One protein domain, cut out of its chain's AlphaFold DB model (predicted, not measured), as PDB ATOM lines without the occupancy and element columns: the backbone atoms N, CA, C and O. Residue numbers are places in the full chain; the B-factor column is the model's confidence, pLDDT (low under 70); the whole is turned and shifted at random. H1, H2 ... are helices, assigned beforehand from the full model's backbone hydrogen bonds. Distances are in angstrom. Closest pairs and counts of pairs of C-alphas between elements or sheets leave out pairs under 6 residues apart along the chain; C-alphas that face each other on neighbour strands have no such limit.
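AT A GLANCE: This is residues 2 to 54 of the 551 residues of the protein "neurofilament heavy polypeptide-like" of Diaphorina citri (UniProt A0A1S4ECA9). Look first for one long helix, H2, which makes most of the length of a rod, with a short helix, H1, beside its first turns and, between the two in the chain, a loop that makes the tip of the rod at that same end, around Gln 14, far from Gln 52 near the other end. Residues 28 to 44 and 46 to 52 stick out free. The printed part has 53 residues with two named helices, H1 then H2, and no named strand: all helix. It is extended, with a radius of gyration of the C-alphas of 18.7 A and spans of 59 by 16 by 13 A.

HOW THE PARTS SIT: Start with H1, residues 2 to 9, and go on to H2, residues 21 to 50. They form a helical hairpin and only just touch, with 3 pairs of C-alphas within 8 A; H2 touches with residues 21 to 24 alone. The closest C-alphas, those of Ile 5 and Leu 24, are 7.9 A apart. The tilt is shallow, 29 degrees, opposite ways. In H1 and H2 every O i to N i+4 pair is within hydrogen-bond range.

IN THESE COORDINATES: Find C-alpha 2 at (37.071, -26.694, 18.411); H1 runs 10.7 A to C-alpha 9. From C-alpha 21 at (32.750, -16.123, 28.041), H2 runs 43.5 A to C-alpha 50 at (22.826, -12.591, -14.182).

THE WHOLE: The C-alphas farthest apart, of Gln 14 and Gln 52, are 59.1 A apart. The link from H1 to H2 is long, 11 residues, and the printed part has no cut. Confidence is low at residues 14 to 15.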
ATOM      1  N   SER A   2      37.384 -25.765  17.307       82.69
ATOM      2  CA  SER A   2      37.071 -26.694  18.411       82.69
ATOM      3  C   SER A   2      37.924 -26.457  19.661       82.69
ATOM      4  O   SER A   2      37.374 -26.236  20.727       82.69
ATOM      5  N   ASN A   3      39.243 -26.309  19.496       89.00
ATOM      6  CA  ASN A   3      40.166 -26.189  20.631       89.00
ATOM      7  C   ASN A   3      39.879 -25.013  21.584       89.00
ATOM      8  O   ASN A   3      40.297 -25.070  22.732       89.00
ATOM      9  N   LEU A   4      39.223 -23.941  21.122       88.00
ATOM     10  CA  LEU A   4      38.901 -22.789  21.973       88.00
ATOM     11  C   LEU A   4      37.706 -23.091  22.888       88.00
ATOM     12  O   LEU A   4      37.700 -22.712  24.054       88.00
ATOM     13  N   ILE A   5      36.725 -23.813  22.346       91.31
ATOM     14  CA  ILE A   5      35.554 -24.303  23.075       91.31
ATOM     15  C   ILE A   5      36.009 -25.378  24.063       91.31
ATOM     16  O   ILE A   5      35.693 -25.291  25.243       91.31
ATOM     17  N   ASP A   6      36.874 -26.294  23.621       90.75
ATOM     18  CA  ASP A   6      37.424 -27.347  24.476       90.75
ATOM     19  C   ASP A   6      38.235 -26.767  25.648       90.75
ATOM     20  O   ASP A   6      38.205 -27.310  26.748       90.75
ATOM     21  N   GLN A   7      38.955 -25.658  25.445       89.88
ATOM     22  CA  GLN A   7      39.686 -24.952  26.510       89.88
ATOM     23  C   GLN A   7      38.763 -24.188  27.466       89.88
ATOM     24  O   GLN A   7      39.084 -24.054  28.646       89.88
ATOM     25  N   TYR A   8      37.632 -23.685  26.970       89.19
ATOM     26  CA  TYR A   8      36.619 -23.038  27.798       89.19
ATOM     27  C   TYR A   8      35.844 -24.043  28.659       89.19
ATOM     28  O   TYR A   8      35.549 -23.753  29.816       89.19
ATOM     29  N   GLU A   9      35.537 -25.222  28.117       89.69
ATOM     30  CA  GLU A   9      34.846 -26.299  28.834       89.69
ATOM     31  C   GLU A   9      35.786 -27.018  29.812       89.69
ATOM     32  O   GLU A   9      35.407 -27.308  30.946       89.69
ATOM     33  N   ASN A  10      37.044 -27.237  29.416       88.88
ATOM     34  CA  ASN A  10      38.063 -27.883  30.239       88.88
ATOM     35  C   ASN A  10      38.952 -26.852  30.939       88.88
ATOM     36  O   ASN A  10      40.177 -26.875  30.784       88.88
ATOM     37  N   GLN A  11      38.351 -25.960  31.734       79.62
ATOM     38  CA  GLN A  11      39.091 -25.076  32.643       79.62
ATOM     39  C   GLN A  11      39.745 -25.897  33.761       79.62
ATOM     40  O   GLN A  11      39.343 -25.843  34.922       79.62
ATOM     41  N   SER A  12      40.764 -26.686  33.423       79.69
ATOM     42  CA  SER A  12      41.630 -27.276  34.430       79.69
ATOM     43  C   SER A  12      42.361 -26.140  35.144       79.69
ATOM     44  O   SER A  12      42.778 -25.148  34.541       79.69
ATOM     45  N   GLU A  13      42.484 -26.241  36.464       77.25
ATOM     46  CA  GLU A  13      42.986 -25.148  37.303       77.25
ATOM     47  C   GLU A  13      44.473 -24.817  37.081       77.25
ATOM     48  O   GLU A  13      45.002 -23.908  37.720       77.25
ATOM     49  N   GLN A  14      45.167 -25.515  36.179       64.06
ATOM     50  CA  GLN A  14      46.614 -25.430  36.049       64.06
ATOM     51  C   GLN A  14      47.068 -24.824  34.709       64.06
ATOM     52  O   GLN A  14      47.026 -25.437  33.648       64.06
ATOM     53  N   ALA A  15      47.617 -23.612  34.834       56.19
ATOM     54  CA  ALA A  15      48.649 -22.992  33.992       56.19
ATOM     55  C   ALA A  15      48.289 -22.354  32.634       56.19
ATOM     56  O   ALA A  15      49.175 -21.724  32.055       56.19
ATOM     57  N   GLN A  16      47.049 -22.407  32.142       78.38
ATOM     58  CA  GLN A  16      46.655 -21.650  30.938       78.38
ATOM     59  C   GLN A  16      45.767 -20.442  31.282       78.38
ATOM     60  O   GLN A  16      45.022 -20.489  32.265       78.38
ATOM     61  N   PRO A  17      45.850 -19.333  30.518       86.94
ATOM     62  CA  PRO A  17      44.943 -18.206  30.693       86.94
ATOM     63  C   PRO A  17      43.506 -18.695  30.491       86.94
ATOM     64  O   PRO A  17      43.182 -19.261  29.449       86.94
ATOM     65  N   ARG A  18      42.659 -18.508  31.511       88.94
ATOM     66  CA  ARG A  18      41.250 -18.906  31.446       88.94
ATOM     67  C   ARG A  18      40.567 -18.093  30.355       88.94
ATOM     68  O   ARG A  18      40.544 -16.867  30.435       88.94
ATOM     69  N   ILE A  19      40.034 -18.787  29.358       92.62
ATOM     70  CA  ILE A  19      39.197 -18.179  28.329       92.62
ATOM     71  C   ILE A  19      37.905 -17.747  29.010       92.62
ATOM     72  O   ILE A  19      37.264 -18.550  29.689       92.62
ATOM     73  N   LEU A  20      37.554 -16.473  28.883       94.31
ATOM     74  CA  LEU A  20      36.312 -15.943  29.431       94.31
ATOM     75  C   LEU A  20      35.182 -16.120  28.416       94.31
ATOM     76  O   LEU A  20      35.413 -16.176  27.210       94.31
ATOM     77  N   GLU A  21      33.944 -16.130  28.899       94.81
ATOM     78  CA  GLU A  21      32.750 -16.123  28.041       94.81
ATOM     79  C   GLU A  21      32.787 -14.948  27.044       94.81
ATOM     80  O   GLU A  21      32.575 -15.127  25.848       94.81
ATOM     81  N   ASN A  22      33.233 -13.776  27.508       96.19
ATOM     82  CA  ASN A  22      33.429 -12.592  26.668       96.19
ATOM     83  C   ASN A  22      34.424 -12.812  25.511       96.19
ATOM     84  O   ASN A  22      34.306 -12.173  24.462       96.19
ATOM     85  N   ASP A  23      35.424 -13.679  25.693       94.94
ATOM     86  CA  ASP A  23      36.394 -13.989  24.640       94.94
ATOM     87  C   ASP A  23      35.759 -14.879  23.566       94.94
ATOM     88  O   ASP A  23      36.047 -14.704  22.380       94.94
ATOM     89  N   LEU A  24      34.861 -15.790  23.964       95.19
ATOM     90  CA  LEU A  24      34.073 -16.593  23.030       95.19
ATOM     91  C   LEU A  24      33.108 -15.721  22.229       95.19
ATOM     92  O   LEU A  24      33.044 -15.877  21.012       95.19
ATOM     93  N   ASP A  25      32.422 -14.771  22.863       96.19
ATOM     94  CA  ASP A  25      31.518 -13.845  22.167       96.19
ATOM     95  C   ASP A  25      32.262 -12.999  21.129       96.19
ATOM     96  O   ASP A  25      31.890 -12.962  19.955       96.19
ATOM     97  N   SER A  26      33.384 -12.388  21.525       96.06
ATOM     98  CA  SER A  26      34.242 -11.615  20.617       96.06
ATOM     99  C   SER A  26      34.779 -12.472  19.462       96.06
ATOM    100  O   SER A  26      34.861 -12.032  18.308       96.06
ATOM    101  N   PHE A  27      35.113 -13.732  19.749       95.88
ATOM    102  CA  PHE A  27      35.528 -14.691  18.735       95.88
ATOM    103  C   PHE A  27      34.395 -14.997  17.745       95.88
ATOM    104  O   PHE A  27      34.617 -14.942  16.530       95.88
ATOM    105  N   TRP A  28      33.183 -15.268  18.229       96.75
ATOM    106  CA  TRP A  28      32.018 -15.522  17.382       96.75
ATOM    107  C   TRP A  28      31.652 -14.311  16.531       96.75
ATOM    108  O   TRP A  28      31.415 -14.480  15.335       96.75
ATOM    109  N   ASP A  29      31.695 -13.098  17.078       97.69
ATOM    110  CA  ASP A  29      31.478 -11.859  16.324       97.69
ATOM    111  C   ASP A  29      32.444 -11.738  15.144       97.69
ATOM    112  O   ASP A  29      32.048 -11.424  14.014       97.69
ATOM    113  N   MET A  30      33.720 -12.055  15.364       97.25
ATOM    114  CA  MET A  30      34.712 -12.057  14.294       97.25
ATOM    115  C   MET A  30      34.386 -13.106  13.218       97.25
ATOM    116  O   MET A  30      34.494 -12.805  12.023       97.25
ATOM    117  N   ILE A  31      33.956 -14.311  13.607       97.44
ATOM    118  CA  ILE A  31      33.512 -15.351  12.667       97.44
ATOM    119  C   ILE A  31      32.275 -14.891  11.887       97.44
ATOM    120  O   ILE A  31      32.250 -15.019  10.661       97.44
ATOM    121  N   TYR A  32      31.287 -14.287  12.546       97.75
ATOM    122  CA  TYR A  32      30.093 -13.756  11.892       97.75
ATOM    123  C   TYR A  32      30.433 -12.677  10.867       97.75
ATOM    124  O   TYR A  32      29.906 -12.707   9.753       97.75
ATOM    125  N   ILE A  33      31.356 -11.764  11.182       98.12
ATOM    126  CA  ILE A  33      31.826 -10.751  10.228       98.12
ATOM    127  C   ILE A  33      32.460 -11.421   9.003       98.12
ATOM    128  O   ILE A  33      32.165 -11.034   7.869       98.12
ATOM    129  N   GLN A  34      33.301 -12.440   9.195       97.81
ATOM    130  CA  GLN A  34      33.930 -13.162   8.086       97.81
ATOM    131  C   GLN A  34      32.900 -13.893   7.215       97.81
ATOM    132  O   GLN A  34      32.930 -13.767   5.987       97.81
ATOM    133  N   VAL A  35      31.950 -14.595   7.832       98.19
ATOM    134  CA  VAL A  35      30.863 -15.296   7.138       98.19
ATOM    135  C   VAL A  35      29.978 -14.305   6.376       98.19
ATOM    136  O   VAL A  35      29.669 -14.526   5.204       98.19
ATOM    137  N   ALA A  36      29.644 -13.159   6.970       98.00
ATOM    138  CA  ALA A  36      28.893 -12.099   6.301       98.00
ATOM    139  C   ALA A  36      29.644 -11.531   5.082       98.00
ATOM    140  O   ALA A  36      29.040 -11.264   4.041       98.00
ATOM    141  N   LEU A  37      30.971 -11.372   5.169       97.38
ATOM    142  CA  LEU A  37      31.797 -10.975   4.025       97.38
ATOM    143  C   LEU A  37      31.819 -12.047   2.927       97.38
ATOM    144  O   LEU A  37      31.828 -11.694   1.746       97.38
ATOM    145  N   MET A  38      31.801 -13.335   3.279       98.31
ATOM    146  CA  MET A  38      31.673 -14.422   2.303       98.31
ATOM    147  C   MET A  38      30.314 -14.405   1.606       98.31
ATOM    148  O   MET A  38      30.278 -14.461   0.378       98.31
ATOM    149  N   TYR A  39      29.210 -14.243   2.341       98.19
ATOM    150  CA  TYR A  39      27.877 -14.126   1.741       98.19
ATOM    151  C   TYR A  39      27.793 -12.971   0.742       98.19
ATOM    152  O   TYR A  39      27.324 -13.172  -0.374       98.19
ATOM    153  N   LYS A  40      28.373 -11.808   1.061       97.44
ATOM    154  CA  LYS A  40      28.464 -10.686   0.111       97.44
ATOM    155  C   LYS A  40      29.207 -11.052  -1.178       97.44
ATOM    156  O   LYS A  40      28.813 -10.610  -2.254       97.44
ATOM    157  N   LYS A  41      30.273 -11.859  -1.099       97.00
ATOM    158  CA  LYS A  41      30.978 -12.358  -2.295       97.00
ATOM    159  C   LYS A  41      30.098 -13.312  -3.101       97.00
ATOM    160  O   LYS A  41      30.079 -13.209  -4.322       97.00
ATOM    161  N   PHE A  42      29.352 -14.198  -2.444       98.38
ATOM    162  CA  PHE A  42      28.412 -15.091  -3.125       98.38
ATOM    163  C   PHE A  42      27.262 -14.331  -3.789       98.38
ATOM    164  O   PHE A  42      26.907 -14.645  -4.922       98.38
ATOM    165  N   ASP A  43      26.721 -13.301  -3.145       97.62
ATOM    166  CA  ASP A  43      25.689 -12.453  -3.741       97.62
ATOM    167  C   ASP A  43      26.230 -11.676  -4.943       97.62
ATOM    168  O   ASP A  43      25.574 -11.622  -5.984       97.62
ATOM    169  N   ARG A  44      27.470 -11.176  -4.862       96.19
ATOM    170  CA  ARG A  44      28.163 -10.586  -6.015       96.19
ATOM    171  C   ARG A  44      28.320 -11.594  -7.155       96.19
ATOM    172  O   ARG A  44      28.046 -11.255  -8.298       96.19
ATOM    173  N   LEU A  45      28.707 -12.839  -6.869       97.06
ATOM    174  CA  LEU A  45      28.809 -13.892  -7.889       97.06
ATOM    175  C   LEU A  45      27.453 -14.215  -8.532       97.06
ATOM    176  O   LEU A  45      27.384 -14.417  -9.742       97.06
ATOM    177  N   LYS A  46      26.360 -14.217  -7.759       97.12
ATOM    178  CA  LYS A  46      25.002 -14.383  -8.302       97.12
ATOM    179  C   LYS A  46      24.622 -13.234  -9.239       97.12
ATOM    180  O   LYS A  46      24.084 -13.498 -10.310       97.12
ATOM    181  N   GLN A  47      24.943 -11.992  -8.873       96.81
ATOM    182  CA  GLN A  47      24.723 -10.816  -9.726       96.81
ATOM    183  C   GLN A  47      25.564 -10.871 -11.007       96.81
ATOM    184  O   GLN A  47      25.059 -10.618 -12.098       96.81
ATOM    185  N   LEU A  48      26.830 -11.283 -10.905       97.12
ATOM    186  CA  LEU A  48      27.690 -11.489 -12.070       97.12
ATOM    187  C   LEU A  48      27.111 -12.548 -13.003       97.12
ATOM    188  O   LEU A  48      27.073 -12.335 -14.209       97.12
ATOM    189  N   LYS A  49      26.592 -13.655 -12.464       97.38
ATOM    190  CA  LYS A  49      25.939 -14.690 -13.271       97.38
ATOM    191  C   LYS A  49      24.745 -14.137 -14.059       97.38
ATOM    192  O   LYS A  49      24.573 -14.509 -15.216       97.38
ATOM    193  N   THR A  50      23.943 -13.244 -13.470       97.56
ATOM    194  CA  THR A  50      22.826 -12.591 -14.182       97.56
ATOM    195  C   THR A  50      23.292 -11.567 -15.216       97.56
ATOM    196  O   THR A  50      22.653 -11.413 -16.250       97.56
ATOM    197  N   ASP A  51      24.433 -10.922 -14.978       96.31
ATOM    198  CA  ASP A  51      25.015  -9.889 -15.838       96.31
ATOM    199  C   ASP A  51      26.009 -10.449 -16.875       96.31
ATOM    200  O   ASP A  51      26.872  -9.722 -17.361       96.31
ATOM    201  N   GLN A  52      25.919 -11.743 -17.211       96.50
ATOM    202  CA  GLN A  52      26.832 -12.416 -18.152       96.50
ATOM    203  C   GLN A  52      28.317 -12.253 -17.783       96.50
ATOM    204  O   GLN A  52      29.181 -12.099 -18.642       96.50
ATOM    205  N   TRP A  53      28.614 -12.294 -16.485       95.94
ATOM    206  CA  TRP A  53      29.948 -12.141 -15.904       95.94
ATOM    207  C   TRP A  53      30.576 -10.751 -16.095       95.94
ATOM    208  O   TRP A  53      31.788 -10.594 -15.945       95.94
ATOM    209  N   ILE A  54      29.766  -9.723 -16.370       93.62
ATOM    210  CA  ILE A  54      30.223  -8.334 -16.467       93.62
ATOM    211  C   ILE A  54      30.189  -7.675 -15.082       93.62
ATOM    212  O   ILE A  54      29.131  -7.452 -14.495       93.62
TER     213      ILE A  54